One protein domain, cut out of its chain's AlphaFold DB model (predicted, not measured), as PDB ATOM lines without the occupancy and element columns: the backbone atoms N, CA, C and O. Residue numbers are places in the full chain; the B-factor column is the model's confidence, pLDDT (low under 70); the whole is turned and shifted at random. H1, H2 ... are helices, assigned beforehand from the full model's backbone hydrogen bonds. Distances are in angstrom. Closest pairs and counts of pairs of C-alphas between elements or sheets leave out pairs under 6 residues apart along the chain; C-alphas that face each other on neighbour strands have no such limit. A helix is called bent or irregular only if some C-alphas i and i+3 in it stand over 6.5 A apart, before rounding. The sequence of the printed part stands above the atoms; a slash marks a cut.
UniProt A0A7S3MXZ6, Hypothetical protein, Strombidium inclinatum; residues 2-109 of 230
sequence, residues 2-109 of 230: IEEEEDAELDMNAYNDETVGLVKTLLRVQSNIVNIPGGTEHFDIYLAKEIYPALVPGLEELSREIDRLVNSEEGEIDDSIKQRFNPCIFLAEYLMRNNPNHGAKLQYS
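What this domain is: This is residues 2 to 109 of the 230 residues of the protein "Hypothetical protein" of Strombidium inclinatum (UniProt A0A7S3MXZ6). Two long helices, H1 and H2, meet near the end of H1 and the beginning of H2 as a V, and past the far end of H2 the chain folds back, placing short H3 close to the last part of H2 and H4 slantwise against its middle part. One arm of the V sticks out: residues 2 to 15, of which 3 to 15 belong to H1, stand free. The printed part has 108 residues with four named helices in the order H1, H2, H3, H4 and no named strand, and its class is all helix. It is loose, with a radius of gyration of the C-alphas of 18.0 A and spans of 54 by 45 by 30 A.

Where its parts are: H1, residues 3 to 28, begins at C-alpha 3 at (-58.405, -44.078, 40.413) and measures 37.5 A from first to last C-alpha. H2, residues 43 to 71, is 37.3 A long and begins at C-alpha 43 at (-15.338, -32.811, 44.867). H2 has a kink of 65 degrees near residue 52 and is only just irregular: C-alphas 49 and 52 are 6.8 A apart. H3, residues 79 to 84, is 8.7 A long. H4, residues 87 to 97, is 15.4 A long and ends at C-alpha 97 at (-26.523, -38.371, 24.015).

How they stand to each other: H1 and H2 only just touch, with 3 pairs of C-alphas within 8 A. The closest are the C-alphas of Leu 27 and Asp 44, 6.8 A apart. H1 touches with residue 27 alone and H2 with residues 44 to 48 alone. The two run opposite ways at a steep tilt of 56 degrees. H3 is close to H2 but not clearly touching, the closest C-alphas being those of Leu 69 and Lys 82, 6.2 A apart, at a shallow tilt of 24 degrees, opposite ways. H4 touches H2, and H2 touches H4 with residues 54 to 62 alone. Their closest C-alphas are those of Gly 58 and Leu 91, 6.0 A apart, and they run opposite ways at a steep tilt of 55 degrees. H3 and H4 are apart, and H1 is apart from both. Every O i to N i+4 pair is within hydrogen-bond range in H1, H3 and H4, and 21 of 25 are in H2.

The domain as a whole: The C-alphas of Ile 2 and Gly 38, the two farthest apart, are 55.3 A from each other. The printed part has no cut. The link from H1 to H2 is long, with 14 residues; that from H2 to H3 is short, and that from H3 to H4 is tight. Residues 71 to 76 also stand free, and residues 98 to 109 hold no named element. The mean pLDDT of the printed part is 78.6, and it is under 70 at residues 2 to 19, 28 to 32 and 103 to 104.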
ATOM      1  N   ILE A   2     -60.541 -41.550  37.670       48.91
ATOM      2  CA  ILE A   2     -60.082 -40.904  38.927       48.91
ATOM      3  C   ILE A   2     -59.087 -41.804  39.695       48.91
ATOM      4  O   ILE A   2     -58.066 -41.318  40.153       48.91
ATOM      5  N   GLU A   3     -59.314 -43.123  39.736       43.56
ATOM      6  CA  GLU A   3     -58.405 -44.078  40.413       43.56
ATOM      7  C   GLU A   3     -57.027 -44.223  39.731       43.56
ATOM      8  O   GLU A   3     -56.030 -44.437  40.405       43.56
ATOM      9  N   GLU A   4     -56.934 -44.048  38.407       41.84
ATOM     10  CA  GLU A   4     -55.651 -44.140  37.677       41.84
ATOM     11  C   GLU A   4     -54.755 -42.904  37.873       41.84
ATOM     12  O   GLU A   4     -53.540 -43.006  37.721       41.84
ATOM     13  N   GLU A   5     -55.332 -41.741  38.198       39.62
ATOM     14  CA  GLU A   5     -54.560 -40.530  38.512       39.62
ATOM     15  C   GLU A   5     -54.009 -40.581  39.944       39.62
ATOM     16  O   GLU A   5     -52.846 -40.237  40.139       39.62
ATOM     17  N   GLU A   6     -54.782 -41.082  40.918       39.25
ATOM     18  CA  GLU A   6     -54.327 -41.265  42.310       39.25
ATOM     19  C   GLU A   6     -53.203 -42.307  42.431       39.25
ATOM     20  O   GLU A   6     -52.216 -42.066  43.132       39.25
ATOM     21  N   ASP A   7     -53.300 -43.429  41.709       38.06
ATOM     22  CA  ASP A   7     -52.257 -44.463  41.711       38.06
ATOM     23  C   ASP A   7     -50.949 -43.961  41.072       38.06
ATOM     24  O   ASP A   7     -49.864 -44.222  41.593       38.06
ATOM     25  N   ALA A   8     -51.025 -43.171  39.994       46.25
ATOM     26  CA  ALA A   8     -49.845 -42.567  39.372       46.25
ATOM     27  C   ALA A   8     -49.192 -41.483  40.253       46.25
ATOM     28  O   ALA A   8     -47.968 -41.329  40.243       46.25
ATOM     29  N   GLU A   9     -49.986 -40.734  41.024       37.94
ATOM     30  CA  GLU A   9     -49.492 -39.710  41.953       37.94
ATOM     31  C   GLU A   9     -48.792 -40.331  43.171       37.94
ATOM     32  O   GLU A   9     -47.745 -39.846  43.610       37.94
ATOM     33  N   LEU A  10     -49.330 -41.437  43.692       40.22
ATOM     34  CA  LEU A  10     -48.723 -42.202  44.782       40.22
ATOM     35  C   LEU A  10     -47.399 -42.848  44.360       40.22
ATOM     36  O   LEU A  10     -46.418 -42.759  45.103       40.22
ATOM     37  N   ASP A  11     -47.343 -43.424  43.159       42.28
ATOM     38  CA  ASP A  11     -46.140 -44.075  42.632       42.28
ATOM     39  C   ASP A  11     -45.033 -43.044  42.323       42.28
ATOM     40  O   ASP A  11     -43.876 -43.222  42.702       42.28
ATOM     41  N   MET A  12     -45.393 -41.881  41.763       40.88
ATOM     42  CA  MET A  12     -44.474 -40.745  41.571       40.88
ATOM     43  C   MET A  12     -43.930 -40.180  42.893       40.88
ATOM     44  O   MET A  12     -42.762 -39.787  42.965       40.88
ATOM     45  N   ASN A  13     -44.745 -40.136  43.950       44.66
ATOM     46  CA  ASN A  13     -44.317 -39.662  45.268       44.66
ATOM     47  C   ASN A  13     -43.390 -40.660  45.976       44.66
ATOM     48  O   ASN A  13     -42.402 -40.239  46.582       44.66
ATOM     49  N   ALA A  14     -43.652 -41.964  45.853       42.62
ATOM     50  CA  ALA A  14     -42.765 -43.012  46.354       42.62
ATOM     51  C   ALA A  14     -41.409 -43.003  45.623       42.62
ATOM     52  O   ALA A  14     -40.358 -43.012  46.266       42.62
ATOM     53  N   TYR A  15     -41.421 -42.867  44.291       50.41
ATOM     54  CA  TYR A  15     -40.201 -42.758  43.483       50.41
ATOM     55  C   TYR A  15     -39.386 -41.508  43.829       50.41
ATOM     56  O   TYR A  15     -38.154 -41.552  43.889       50.41
ATOM     57  N   ASN A  16     -40.060 -40.384  44.094       55.16
ATOM     58  CA  ASN A  16     -39.405 -39.162  44.548       55.16
ATOM     59  C   ASN A  16     -38.735 -39.347  45.917       55.16
ATOM     60  O   ASN A  16     -37.617 -38.862  46.089       55.16
ATOM     61  N   ASP A  17     -39.347 -40.062  46.866       62.62
ATOM     62  CA  ASP A  17     -38.755 -40.295  48.192       62.62
ATOM     63  C   ASP A  17     -37.554 -41.261  48.136       62.62
ATOM     64  O   ASP A  17     -36.508 -40.994  48.739       62.62
ATOM     65  N   GLU A  18     -37.623 -42.318  47.319       66.31
ATOM     66  CA  GLU A  18     -36.483 -43.216  47.073       66.31
ATOM     67  C   GLU A  18     -35.320 -42.497  46.374       66.31
ATOM     68  O   GLU A  18     -34.165 -42.589  46.808       66.31
ATOM     69  N   THR A  19     -35.620 -41.699  45.345       67.00
ATOM     70  CA  THR A  19     -34.627 -40.890  44.619       67.00
ATOM     71  C   THR A  19     -33.964 -39.879  45.554       67.00
ATOM     72  O   THR A  19     -32.739 -39.725  45.578       67.00
ATOM     73  N   VAL A  20     -34.758 -39.208  46.388       71.19
ATOM     74  CA  VAL A  20     -34.272 -38.290  47.421       71.19
ATOM     75  C   VAL A  20     -33.392 -39.021  48.442       71.19
ATOM     76  O   VAL A  20     -32.344 -38.497  48.841       71.19
ATOM     77  N   GLY A  21     -33.778 -40.228  48.855       73.19
ATOM     78  CA  GLY A  21     -32.999 -41.093  49.739       73.19
ATOM     79  C   GLY A  21     -31.632 -41.459  49.156       73.19
ATOM     80  O   GLY A  21     -30.612 -41.351  49.852       73.19
ATOM     81  N   LEU A  22     -31.583 -41.800  47.866       76.50
ATOM     82  CA  LEU A  22     -30.348 -42.101  47.141       76.50
ATOM     83  C   LEU A  22     -29.413 -40.886  47.095       76.50
ATOM     84  O   LEU A  22     -28.246 -40.986  47.487       76.50
ATOM     85  N   VAL A  23     -29.926 -39.719  46.692       75.62
ATOM     86  CA  VAL A  23     -29.146 -38.471  46.608       75.62
ATOM     87  C   VAL A  23     -28.569 -38.089  47.975       75.62
ATOM     88  O   VAL A  23     -27.375 -37.796  48.094       75.62
ATOM     89  N   LYS A  24     -29.391 -38.147  49.034       72.88
ATOM     90  CA  LYS A  24     -28.949 -37.903  50.418       72.88
ATOM     91  C   LYS A  24     -27.838 -38.864  50.829       72.88
ATOM     92  O   LYS A  24     -26.880 -38.438  51.471       72.88
ATOM     93  N   THR A  25     -27.958 -40.141  50.476       76.06
ATOM     94  CA  THR A  25     -26.962 -41.165  50.812       76.06
ATOM     95  C   THR A  25     -25.637 -40.885  50.108       76.06
ATOM     96  O   THR A  25     -24.605 -40.811  50.776       76.06
ATOM     97  N   LEU A  26     -25.653 -40.617  48.799       74.31
ATOM     98  CA  LEU A  26     -24.443 -40.312  48.026       74.31
ATOM     99  C   LEU A  26     -23.675 -39.103  48.582       74.31
ATOM    100  O   LEU A  26     -22.449 -39.136  48.669       74.31
ATOM    101  N   LEU A  27     -24.391 -38.061  49.015       72.69
ATOM    102  CA  LEU A  27     -23.787 -36.844  49.570       72.69
ATOM    103  C   LEU A  27     -23.347 -36.975  51.039       72.69
ATOM    104  O   LEU A  27     -22.439 -36.262  51.471       72.69
ATOM    105  N   ARG A  28     -23.974 -37.861  51.826       68.94
ATOM    106  CA  ARG A  28     -23.658 -38.051  53.258       68.94
ATOM    107  C   ARG A  28     -22.556 -39.069  53.526       68.94
ATOM    108  O   ARG A  28     -21.902 -38.963  54.560       68.94
ATOM    109  N   VAL A  29     -22.364 -40.057  52.650       62.09
ATOM    110  CA  VAL A  29     -21.426 -41.175  52.883       62.09
ATOM    111  C   VAL A  29     -19.958 -40.724  52.880       62.09
ATOM    112  O   VAL A  29     -19.108 -41.386  53.476       62.09
ATOM    113  N   GLN A  30     -19.629 -39.573  52.289       61.03
ATOM    114  CA  GLN A  30     -18.245 -39.107  52.225       61.03
ATOM    115  C   GLN A  30     -17.784 -38.477  53.546       61.03
ATOM    116  O   GLN A  30     -18.078 -37.326  53.860       61.03
ATOM    117  N   SER A  31     -17.028 -39.250  54.330       56.16
ATOM    118  CA  SER A  31     -16.502 -38.830  55.638       56.16
ATOM    119  C   SER A  31     -15.387 -37.783  55.530       56.16
ATOM    120  O   SER A  31     -15.163 -37.023  56.470       56.16
ATOM    121  N   ASN A  32     -14.695 -37.739  54.388       69.06
ATOM    122  CA  ASN A  32     -13.596 -36.818  54.125       69.06
ATOM    123  C   ASN A  32     -14.002 -35.830  53.035       69.06
ATOM    124  O   ASN A  32     -14.208 -36.214  51.886       69.06
ATOM    125  N   ILE A  33     -14.074 -34.550  53.396       72.12
ATOM    126  CA  ILE A  33     -14.283 -33.473  52.434       72.12
ATOM    127  C   ILE A  33     -13.000 -33.320  51.610       72.12
ATOM    128  O   ILE A  33     -11.964 -32.908  52.135       72.12
ATOM    129  N   VAL A  34     -13.065 -33.660  50.324       82.81
ATOM    130  CA  VAL A  34     -11.968 -33.469  49.368       82.81
ATOM    131  C   VAL A  34     -12.278 -32.243  48.524       82.81
ATOM    132  O   VAL A  34     -13.348 -32.167  47.931       82.81
ATOM    133  N   ASN A  35     -11.354 -31.289  48.445       82.69
ATOM    134  CA  ASN A  35     -11.495 -30.135  47.555       82.69
ATOM    135  C   ASN A  35     -11.017 -30.482  46.144       82.69
ATOM    136  O   ASN A  35     -10.062 -31.243  45.976       82.69
ATOM    137  N   ILE A  36     -11.636 -29.877  45.132       83.75
ATOM    138  CA  ILE A  36     -11.128 -29.939  43.758       83.75
ATOM    139  C   ILE A  36      -9.741 -29.271  43.710       83.75
ATOM    140  O   ILE A  36      -9.579 -28.176  44.258       83.75
ATOM    141  N   PRO A  37      -8.733 -29.879  43.054       81.31
ATOM    142  CA  PRO A  37      -7.425 -29.254  42.887       81.31
ATOM    143  C   PRO A  37      -7.535 -27.860  42.258       81.31
ATOM    144  O   PRO A  37      -8.108 -27.701  41.184       81.31
ATOM    145  N   GLY A  38      -6.992 -26.843  42.931       78.75
ATOM    146  CA  GLY A  38      -7.055 -25.449  42.470       78.75
ATOM    147  C   GLY A  38      -8.413 -24.756  42.662       78.75
ATOM    148  O   GLY A  38      -8.553 -23.606  42.257       78.75
ATOM    149  N   GLY A  39      -9.390 -25.418  43.290       77.12
ATOM    150  CA  GLY A  39     -10.720 -24.880  43.568       77.12
ATOM    151  C   GLY A  39     -11.061 -24.840  45.059       77.12
ATOM    152  O   GLY A  39     -10.358 -25.384  45.910       77.12
ATOM    153  N   THR A  40     -12.176 -24.182  45.375       75.31
ATOM    154  CA  THR A  40     -12.765 -24.137  46.727       75.31
ATOM    155  C   THR A  40     -14.009 -25.014  46.858       75.31
ATOM    156  O   THR A  40     -14.600 -25.081  47.931       75.31
ATOM    157  N   GLU A  41     -14.449 -25.648  45.768       82.12
ATOM    158  CA  GLU A  41     -15.597 -26.548  45.777       82.12
ATOM    159  C   GLU A  41     -15.179 -27.953  46.219       82.12
ATOM    160  O   GLU A  41     -14.096 -28.442  45.883       82.12
ATOM    161  N   HIS A  42     -16.051 -28.594  46.994       86.69
ATOM    162  CA  HIS A  42     -15.871 -29.979  47.398       86.69
ATOM    163  C   HIS A  42     -16.151 -30.901  46.203       86.69
ATOM    164  O   HIS A  42     -17.118 -30.704  45.466       86.69
ATOM    165  N   PHE A  43     -15.308 -31.908  46.013       87.00
ATOM    166  CA  PHE A  43     -15.338 -32.811  44.867       87.00
ATOM    167  C   PHE A  43     -16.685 -33.526  44.714       87.00
ATOM    168  O   PHE A  43     -17.204 -33.646  43.611       87.00
ATOM    169  N   ASP A  44     -17.299 -33.944  45.813       85.75
ATOM    170  CA  ASP A  44     -18.616 -34.579  45.825       85.75
ATOM    171  C   ASP A  44     -19.772 -33.636  45.499       85.75
ATOM    172  O   ASP A  44     -20.708 -34.031  44.808       85.75
ATOM    173  N   ILE A  45     -19.689 -32.378  45.933       89.56
ATOM    174  CA  ILE A  45     -20.638 -31.333  45.535       89.56
ATOM    175  C   ILE A  45     -20.551 -31.091  44.026       89.56
ATOM    176  O   ILE A  45     -21.586 -30.962  43.371       89.56
ATOM    177  N   TYR A  46     -19.342 -31.089  43.463       89.56
ATOM    178  CA  TYR A  46     -19.143 -31.012  42.018       89.56
ATOM    179  C   TYR A  46     -19.719 -32.230  41.292       89.56
ATOM    180  O   TYR A  46     -20.480 -32.067  40.340       89.56
ATOM    181  N   LEU A  47     -19.435 -33.451  41.764       90.19
ATOM    182  CA  LEU A  47     -20.004 -34.666  41.172       90.19
ATOM    183  C   LEU A  47     -21.534 -34.632  41.173       90.19
ATOM    184  O   LEU A  47     -22.143 -34.942  40.152       90.19
ATOM    185  N   ALA A  48     -22.145 -34.210  42.281       89.19
ATOM    186  CA  ALA A  48     -23.591 -34.083  42.377       89.19
ATOM    187  C   ALA A  48     -24.160 -33.061  41.393       89.19
ATOM    188  O   ALA A  48     -25.202 -33.313  40.805       89.19
ATOM    189  N   LYS A  49     -23.493 -31.930  41.163       88.06
ATOM    190  CA  LYS A  49     -24.001 -30.904  40.242       88.06
ATOM    191  C   LYS A  49     -23.792 -31.245  38.771       88.06
ATOM    192  O   LYS A  49     -24.685 -30.987  37.966       88.06
ATOM    193  N   GLU A  50     -22.632 -31.804  38.438       87.94
ATOM    194  CA  GLU A  50     -22.148 -31.868  37.056       87.94
ATOM    195  C   GLU A  50     -22.196 -33.278  36.454       87.94
ATOM    196  O   GLU A  50     -22.375 -33.421  35.247       87.94
ATOM    197  N   ILE A  51     -22.044 -34.333  37.265       90.25
ATOM    198  CA  ILE A  51     -21.845 -35.705  36.767       90.25
ATOM    199  C   ILE A  51     -23.043 -36.606  37.074       90.25
ATOM    200  O   ILE A  51     -23.605 -37.228  36.172       90.25
ATOM    201  N   TYR A  52     -23.465 -36.676  38.338       91.06
ATOM    202  CA  TYR A  52     -24.545 -37.563  38.784       91.06
ATOM    203  C   TYR A  52     -25.894 -37.359  38.086       91.06
ATOM    204  O   TYR A  52     -26.541 -38.372  37.818       91.06
ATOM    205  N   PRO A  53     -26.306 -36.137  37.692       90.56
ATOM    206  CA  PRO A  53     -27.560 -35.943  36.973       90.56
ATOM    207  C   PRO A  53     -27.665 -36.729  35.665       90.56
ATOM    208  O   PRO A  53     -28.772 -37.074  35.268       90.56
ATOM    209  N   ALA A  54     -26.538 -36.988  34.994       90.56
ATOM    210  CA  ALA A  54     -26.488 -37.779  33.764       90.56
ATOM    211  C   ALA A  54     -26.089 -39.233  34.044       90.56
ATOM    212  O   ALA A  54     -26.594 -40.157  33.410       90.56
ATOM    213  N   LEU A  55     -25.182 -39.437  35.004       92.31
ATOM    214  CA  LEU A  55     -24.634 -40.751  35.312       92.31
ATOM    215  C   LEU A  55     -25.654 -41.679  35.970       92.31
ATOM    216  O   LEU A  55     -25.710 -42.841  35.590       92.31
ATOM    217  N   VAL A  56     -26.450 -41.196  36.927       91.94
ATOM    218  CA  VAL A  56     -27.403 -42.053  37.652       91.94
ATOM    219  C   VAL A  56     -28.481 -42.621  36.718       91.94
ATOM    220  O   VAL A  56     -28.576 -43.845  36.656       91.94
ATOM    221  N   PRO A  57     -29.180 -41.813  35.892       90.81
ATOM    222  CA  PRO A  57     -30.099 -42.355  34.889       90.81
ATOM    223  C   PRO A  57     -29.412 -43.310  33.905       90.81
ATOM    224  O   PRO A  57     -29.974 -44.331  33.527       90.81
ATOM    225  N   GLY A  58     -28.167 -43.017  33.510       92.81
ATOM    226  CA  GLY A  58     -27.406 -43.894  32.620       92.81
ATOM    227  C   GLY A  58     -27.083 -45.254  33.239       92.81
ATOM    228  O   GLY A  58     -27.099 -46.262  32.539       92.81
ATOM    229  N   LEU A  59     -26.808 -45.295  34.545       94.94
ATOM    230  CA  LEU A  59     -26.598 -46.538  35.286       94.94
ATOM    231  C   LEU A  59     -27.903 -47.319  35.475       94.94
ATOM    232  O   LEU A  59     -27.883 -48.540  35.363       94.94
ATOM    233  N   GLU A  60     -29.025 -46.636  35.712       92.75
ATOM    234  CA  GLU A  60     -30.356 -47.256  35.781       92.75
ATOM    235  C   GLU A  60     -30.728 -47.907  34.442       92.75
ATOM    236  O   GLU A  60     -31.089 -49.082  34.403       92.75
ATOM    237  N   GLU A  61     -30.564 -47.181  33.334       93.75
ATOM    238  CA  GLU A  61     -30.820 -47.693  31.983       93.75
ATOM    239  C   GLU A  61     -29.870 -48.833  31.609       93.75
ATOM    240  O   GLU A  61     -30.295 -49.838  31.041       93.75
ATOM    241  N   LEU A  62     -28.591 -48.728  31.983       95.62
ATOM    242  CA  LEU A  62     -27.637 -49.817  31.801       95.62
ATOM    243  C   LEU A  62     -28.055 -51.069  32.584       95.62
ATOM    244  O   LEU A  62     -27.956 -52.173  32.053       95.62
ATOM    245  N   SER A  63     -28.516 -50.912  33.828       94.75
ATOM    246  CA  SER A  63     -28.988 -52.032  34.648       94.75
ATOM    247  C   SER A  63     -30.187 -52.718  34.000       94.75
ATOM    248  O   SER A  63     -30.167 -53.935  33.835       94.75
ATOM    249  N   ARG A  64     -31.188 -51.944  33.552       94.38
ATOM    250  CA  ARG A  64     -32.369 -52.473  32.847       94.38
ATOM    251  C   ARG A  64     -31.984 -53.220  31.573       94.38
ATOM    252  O   ARG A  64     -32.547 -54.271  31.280       94.38
ATOM    253  N   GLU A  65     -31.020 -52.693  30.824       93.69
ATOM    254  CA  GLU A  65     -30.549 -53.323  29.593       93.69
ATOM    255  C   GLU A  65     -29.808 -54.638  29.869       93.69
ATOM    256  O   GLU A  65     -30.025 -55.626  29.168       93.69
ATOM    257  N   ILE A  66     -28.983 -54.691  30.919       92.38
ATOM    258  CA  ILE A  66     -28.345 -55.938  31.360       92.38
ATOM    259  C   ILE A  66     -29.408 -56.958  31.769       92.38
ATOM    260  O   ILE A  66     -29.353 -58.097  31.306       92.38
ATOM    261  N   ASP A  67     -30.394 -56.558  32.572       91.88
ATOM    262  CA  ASP A  67     -31.467 -57.451  33.014       91.88
ATOM    263  C   ASP A  67     -32.276 -57.993  31.831       91.88
ATOM    264  O   ASP A  67     -32.573 -59.186  31.784       91.88
ATOM    265  N   ARG A  68     -32.562 -57.151  30.830       92.38
ATOM    266  CA  ARG A  68     -33.209 -57.560  29.575       92.38
ATOM    267  C   ARG A  68     -32.385 -58.608  28.824       92.38
ATOM    268  O   ARG A  68     -32.924 -59.607  28.352       92.38
ATOM    269  N   LEU A  69     -31.073 -58.401  28.704       90.00
ATOM    270  CA  LEU A  69     -30.186 -59.316  27.977       90.00
ATOM    271  C   LEU A  69     -29.989 -60.648  28.709       90.00
ATOM    272  O   LEU A  69     -29.940 -61.695  28.057       90.00
ATOM    273  N   VAL A  70     -29.890 -60.614  30.038       88.06
ATOM    274  CA  VAL A  70     -29.629 -61.788  30.882       88.06
ATOM    275  C   VAL A  70     -30.882 -62.635  31.084       88.06
ATOM    276  O   VAL A  70     -30.788 -63.857  31.003       88.06
ATOM    277  N   ASN A  71     -32.039 -62.011  31.318       89.00
ATOM    278  CA  ASN A  71     -33.272 -62.716  31.685       89.00
ATOM    279  C   ASN A  71     -34.222 -62.980  30.505       89.00
ATOM    280  O   ASN A  71     -35.270 -63.585  30.712       89.00
ATOM    281  N   SER A  72     -33.884 -62.531  29.291       85.94
ATOM    282  CA  SER A  72     -34.656 -62.865  28.082       85.94
ATOM    283  C   SER A  72     -34.715 -64.373  27.847       85.94
ATOM    284  O   SER A  72     -33.695 -65.064  27.974       85.94
ATOM    285  N   GLU A  73     -35.894 -64.873  27.468       82.25
ATOM    286  CA  GLU A  73     -36.074 -66.289  27.155       82.25
ATOM    287  C   GLU A  73     -35.254 -66.686  25.915       82.25
ATOM    288  O   GLU A  73     -34.862 -65.862  25.076       82.25
ATOM    289  N   GLU A  74     -34.952 -67.978  25.806       73.94
ATOM    290  CA  GLU A  74     -34.147 -68.519  24.714       73.94
ATOM    291  C   GLU A  74     -34.855 -68.272  23.367       73.94
ATOM    292  O   GLU A  74     -35.947 -68.780  23.114       73.94
ATOM    293  N   GLY A  75     -34.243 -67.456  22.501       74.75
ATOM    294  CA  GLY A  75     -34.795 -67.065  21.198       74.75
ATOM    295  C   GLY A  75     -35.497 -65.700  21.141       74.75
ATOM    296  O   GLY A  75     -35.796 -65.245  20.037       74.75
ATOM    297  N   GLU A  76     -35.709 -65.008  22.265       85.31
ATOM    298  CA  GLU A  76     -36.283 -63.646  22.258       85.31
ATOM    299  C   GLU A  76     -35.278 -62.578  21.809       85.31
ATOM    300  O   GLU A  76     -35.632 -61.614  21.128       85.31
ATOM    301  N   ILE A  77     -34.010 -62.753  22.183       86.00
ATOM    302  CA  ILE A  77     -32.910 -61.866  21.805       86.00
ATOM    303  C   ILE A  77     -31.823 -62.705  21.145       86.00
ATOM    304  O   ILE A  77     -31.360 -63.687  21.718       86.00
ATOM    305  N   ASP A  78     -31.397 -62.279  19.956       88.75
ATOM    306  CA  ASP A  78     -30.313 -62.904  19.199       88.75
ATOM    307  C   ASP A  78     -29.015 -62.953  20.030       88.75
ATOM    308  O   ASP A  78     -28.513 -61.928  20.506       88.75
ATOM    309  N   ASP A  79     -28.441 -64.147  20.178       86.88
ATOM    310  CA  ASP A  79     -27.216 -64.373  20.950       86.88
ATOM    311  C   ASP A  79     -26.024 -63.554  20.443       86.88
ATOM    312  O   ASP A  79     -25.156 -63.162  21.226       86.88
ATOM    313  N   SER A  80     -25.974 -63.235  19.148       89.81
ATOM    314  CA  SER A  80     -24.932 -62.373  18.589       89.81
ATOM    315  C   SER A  80     -25.022 -60.934  19.111       89.81
ATOM    316  O   SER A  80     -23.991 -60.270  19.249       89.81
ATOM    317  N   ILE A  81     -26.226 -60.458  19.457       86.75
ATOM    318  CA  ILE A  81     -26.439 -59.158  20.105       86.75
ATOM    319  C   ILE A  81     -25.937 -59.228  21.547       86.75
ATOM    320  O   ILE A  81     -25.150 -58.371  21.952       86.75
ATOM    321  N   LYS A  82     -26.305 -60.284  22.290       86.75
ATOM    322  CA  LYS A  82     -25.835 -60.508  23.670       86.75
ATOM    323  C   LYS A  82     -24.305 -60.537  23.743       86.75
ATOM    324  O   LYS A  82     -23.712 -59.869  24.583       86.75
ATOM    325  N   GLN A  83     -23.655 -61.240  22.814       88.31
ATOM    326  CA  GLN A  83     -22.192 -61.365  22.753       88.31
ATOM    327  C   GLN A  83     -21.463 -60.061  22.400       88.31
ATOM    328  O   GLN A  83     -20.283 -59.910  22.713       88.31
ATOM    329  N   ARG A  84     -22.134 -59.129  21.715       91.75
ATOM    330  CA  ARG A  84     -21.555 -57.840  21.301       91.75
ATOM    331  C   ARG A  84     -21.806 -56.719  22.299       91.75
ATOM    332  O   ARG A  84     -21.185 -55.663  22.172       91.75
ATOM    333  N   PHE A  85     -22.708 -56.922  23.254       93.75
ATOM    334  CA  PHE A  85     -23.034 -55.907  24.236       93.75
ATOM    335  C   PHE A  85     -21.808 -55.548  25.083       93.75
ATOM    336  O   PHE A  85     -21.119 -56.410  25.627       93.75
ATOM    337  N   ASN A  86     -21.540 -54.248  25.201       95.50
ATOM    338  CA  ASN A  86     -20.463 -53.721  26.024       95.50
ATOM    339  C   ASN A  86     -21.034 -52.645  26.962       95.50
ATOM    340  O   ASN A  86     -21.360 -51.551  26.487       95.50
ATOM    341  N   PRO A  87     -21.119 -52.919  28.279       94.75
ATOM    342  CA  PRO A  87     -21.677 -51.988  29.259       94.75
ATOM    343  C   PRO A  87     -21.021 -50.603  29.242       94.75
ATOM    344  O   PRO A  87     -21.697 -49.585  29.373       94.75
ATOM    345  N   CYS A  88     -19.701 -50.551  29.036       95.88
ATOM    346  CA  CYS A  88     -18.954 -49.297  29.012       95.88
ATOM    347  C   CYS A  88     -19.274 -48.469  27.763       95.88
ATOM    348  O   CYS A  88     -19.416 -47.254  27.868       95.88
ATOM    349  N   ILE A  89     -19.393 -49.111  26.594       96.19
ATOM    350  CA  ILE A  89     -19.771 -48.421  25.350       96.19
ATOM    351  C   ILE A  89     -21.205 -47.910  25.461       96.19
ATOM    352  O   ILE A  89     -21.444 -46.741  25.172       96.19
ATOM    353  N   PHE A  90     -22.132 -48.741  25.945       96.12
ATOM    354  CA  PHE A  90     -23.524 -48.343  26.154       96.12
ATOM    355  C   PHE A  90     -23.624 -47.105  27.051       96.12
ATOM    356  O   PHE A  90     -24.242 -46.108  26.677       96.12
ATOM    357  N   LEU A  91     -22.961 -47.135  28.213       96.12
ATOM    358  CA  LEU A  91     -22.982 -46.014  29.146       96.12
ATOM    359  C   LEU A  91     -22.312 -44.768  28.557       96.12
ATOM    360  O   LEU A  91     -22.827 -43.665  28.716       96.12
ATOM    361  N   ALA A  92     -21.191 -44.919  27.847       95.62
ATOM    362  CA  ALA A  92     -20.532 -43.798  27.182       95.62
ATOM    363  C   ALA A  92     -21.447 -43.149  26.132       95.62
ATOM    364  O   ALA A  92     -21.596 -41.926  26.120       95.62
ATOM    365  N   GLU A  93     -22.111 -43.948  25.295       93.94
ATOM    366  CA  GLU A  93     -23.089 -43.453  24.325       93.94
ATOM    367  C   GLU A  93     -24.258 -42.744  25.008       93.94
ATOM    368  O   GLU A  93     -24.660 -41.664  24.567       93.94
ATOM    369  N   TYR A  94     -24.780 -43.314  26.098       93.38
ATOM    370  CA  TYR A  94     -25.839 -42.696  26.888       93.38
ATOM    371  C   TYR A  94     -25.416 -41.317  27.399       93.38
ATOM    372  O   TYR A  94     -26.132 -40.336  27.192       93.38
ATOM    373  N   LEU A  95     -24.236 -41.218  28.017       92.50
ATOM    374  CA  LEU A  95     -23.698 -39.963  28.545       92.50
ATOM    375  C   LEU A  95     -23.459 -38.927  27.440       92.50
ATOM    376  O   LEU A  95     -23.719 -37.742  27.640       92.50
ATOM    377  N   MET A  96     -23.004 -39.355  26.259       91.62
ATOM    378  CA  MET A  96     -22.813 -38.462  25.113       91.62
ATOM    379  C   MET A  96     -24.143 -37.923  24.574       91.62
ATOM    380  O   MET A  96     -24.238 -36.731  24.283       91.62
ATOM    381  N   ARG A  97     -25.176 -38.772  24.465       90.56
ATOM    382  CA  ARG A  97     -26.523 -38.371  24.015       90.56
ATOM    383  C   ARG A  97     -27.225 -37.460  25.023       90.56
ATOM    384  O   ARG A  97     -27.950 -36.554  24.627       90.56
ATOM    385  N   ASN A  98     -26.974 -37.680  26.310       89.31
ATOM    386  CA  ASN A  98     -27.590 -36.956  27.421       89.31
ATOM    387  C   ASN A  98     -26.654 -35.900  28.034       89.31
ATOM    388  O   ASN A  98     -26.752 -35.575  29.217       89.31
ATOM    389  N   ASN A  99     -25.734 -35.353  27.235       84.44
ATOM    390  CA  ASN A  99     -24.832 -34.307  27.695       84.44
ATOM    391  C   ASN A  99     -25.646 -33.072  28.140       84.44
ATOM    392  O   ASN A  99     -26.407 -32.542  27.329       84.44
ATOM    393  N   PRO A 100     -25.466 -32.550  29.367       80.75
ATOM    394  CA  PRO A 100     -26.253 -31.425  29.876       80.75
ATOM    395  C   PRO A 100     -26.132 -30.135  29.043       80.75
ATOM    396  O   PRO A 100     -27.007 -29.278  29.128       80.75
ATOM    397  N   ASN A 101     -25.088 -29.999  28.217       82.81
ATOM    398  CA  ASN A 101     -24.879 -28.841  27.341       82.81
ATOM    399  C   ASN A 101     -25.525 -28.977  25.951       82.81
ATOM    400  O   ASN A 101     -25.634 -27.986  25.230       82.81
ATOM    401  N   HIS A 102     -25.908 -30.190  25.542       79.62
ATOM    402  CA  HIS A 102     -26.356 -30.477  24.172       79.62
ATOM    403  C   HIS A 102     -27.593 -31.389  24.089       79.62
ATOM    404  O   HIS A 102     -28.099 -31.616  22.993       79.62
ATOM    405  N   GLY A 103     -28.072 -31.912  25.220       67.12
ATOM    406  CA  GLY A 103     -29.151 -32.892  25.314       67.12
ATOM    407  C   GLY A 103     -30.420 -32.368  25.994       67.12
ATOM    408  O   GLY A 103     -30.582 -31.175  26.251       67.12
ATOM    409  N   ALA A 104     -31.343 -33.292  26.268       69.31
ATOM    410  CA  ALA A 104     -32.595 -33.017  26.966       69.31
ATOM    411  C   ALA A 104     -32.374 -32.715  28.460       69.31
ATOM    412  O   ALA A 104     -31.345 -33.055  29.046       69.31
ATOM    413  N   LYS A 105     -33.368 -32.083  29.098       71.19
ATOM    414  CA  LYS A 105     -33.346 -31.819  30.542       71.19
ATOM    415  C   LYS A 105     -33.297 -33.148  31.304       71.19
ATOM    416  O   LYS A 105     -34.222 -33.947  31.210       71.19
ATOM    417  N   LEU A 106     -32.229 -33.353  32.072       80.50
ATOM    418  CA  LEU A 106     -32.022 -34.561  32.873       80.50
ATOM    419  C   LEU A 106     -32.981 -34.584  34.069       80.50
ATOM    420  O   LEU A 106     -33.065 -33.597  34.809       80.50
ATOM    421  N   GLN A 107     -33.658 -35.717  34.271       77.75
ATOM    422  CA  GLN A 107     -34.720 -35.909  35.268       77.75
ATOM    423  C   GLN A 107     -34.292 -35.489  36.682       77.75
ATOM    424  O   GLN A 107     -35.021 -34.772  37.361       77.75
ATOM    425  N   TYR A 108     -33.071 -35.841  37.093       82.00
ATOM    426  CA  TYR A 108     -32.586 -35.600  38.457       82.00
ATOM    427  C   TYR A 108     -31.758 -34.322  38.624       82.00
ATOM    428  O   TYR A 108     -31.268 -34.046  39.719       82.00
ATOM    429  N   SER A 109     -31.571 -33.522  37.567       85.56
ATOM    430  CA  SER A 109     -30.668 -32.361  37.623       85.56
ATOM    431  C   SER A 109     -31.058 -31.361  38.707       85.56
ATOM    432  O   SER A 109     -30.194 -30.871  39.434       85.56
TER     433      SER A 109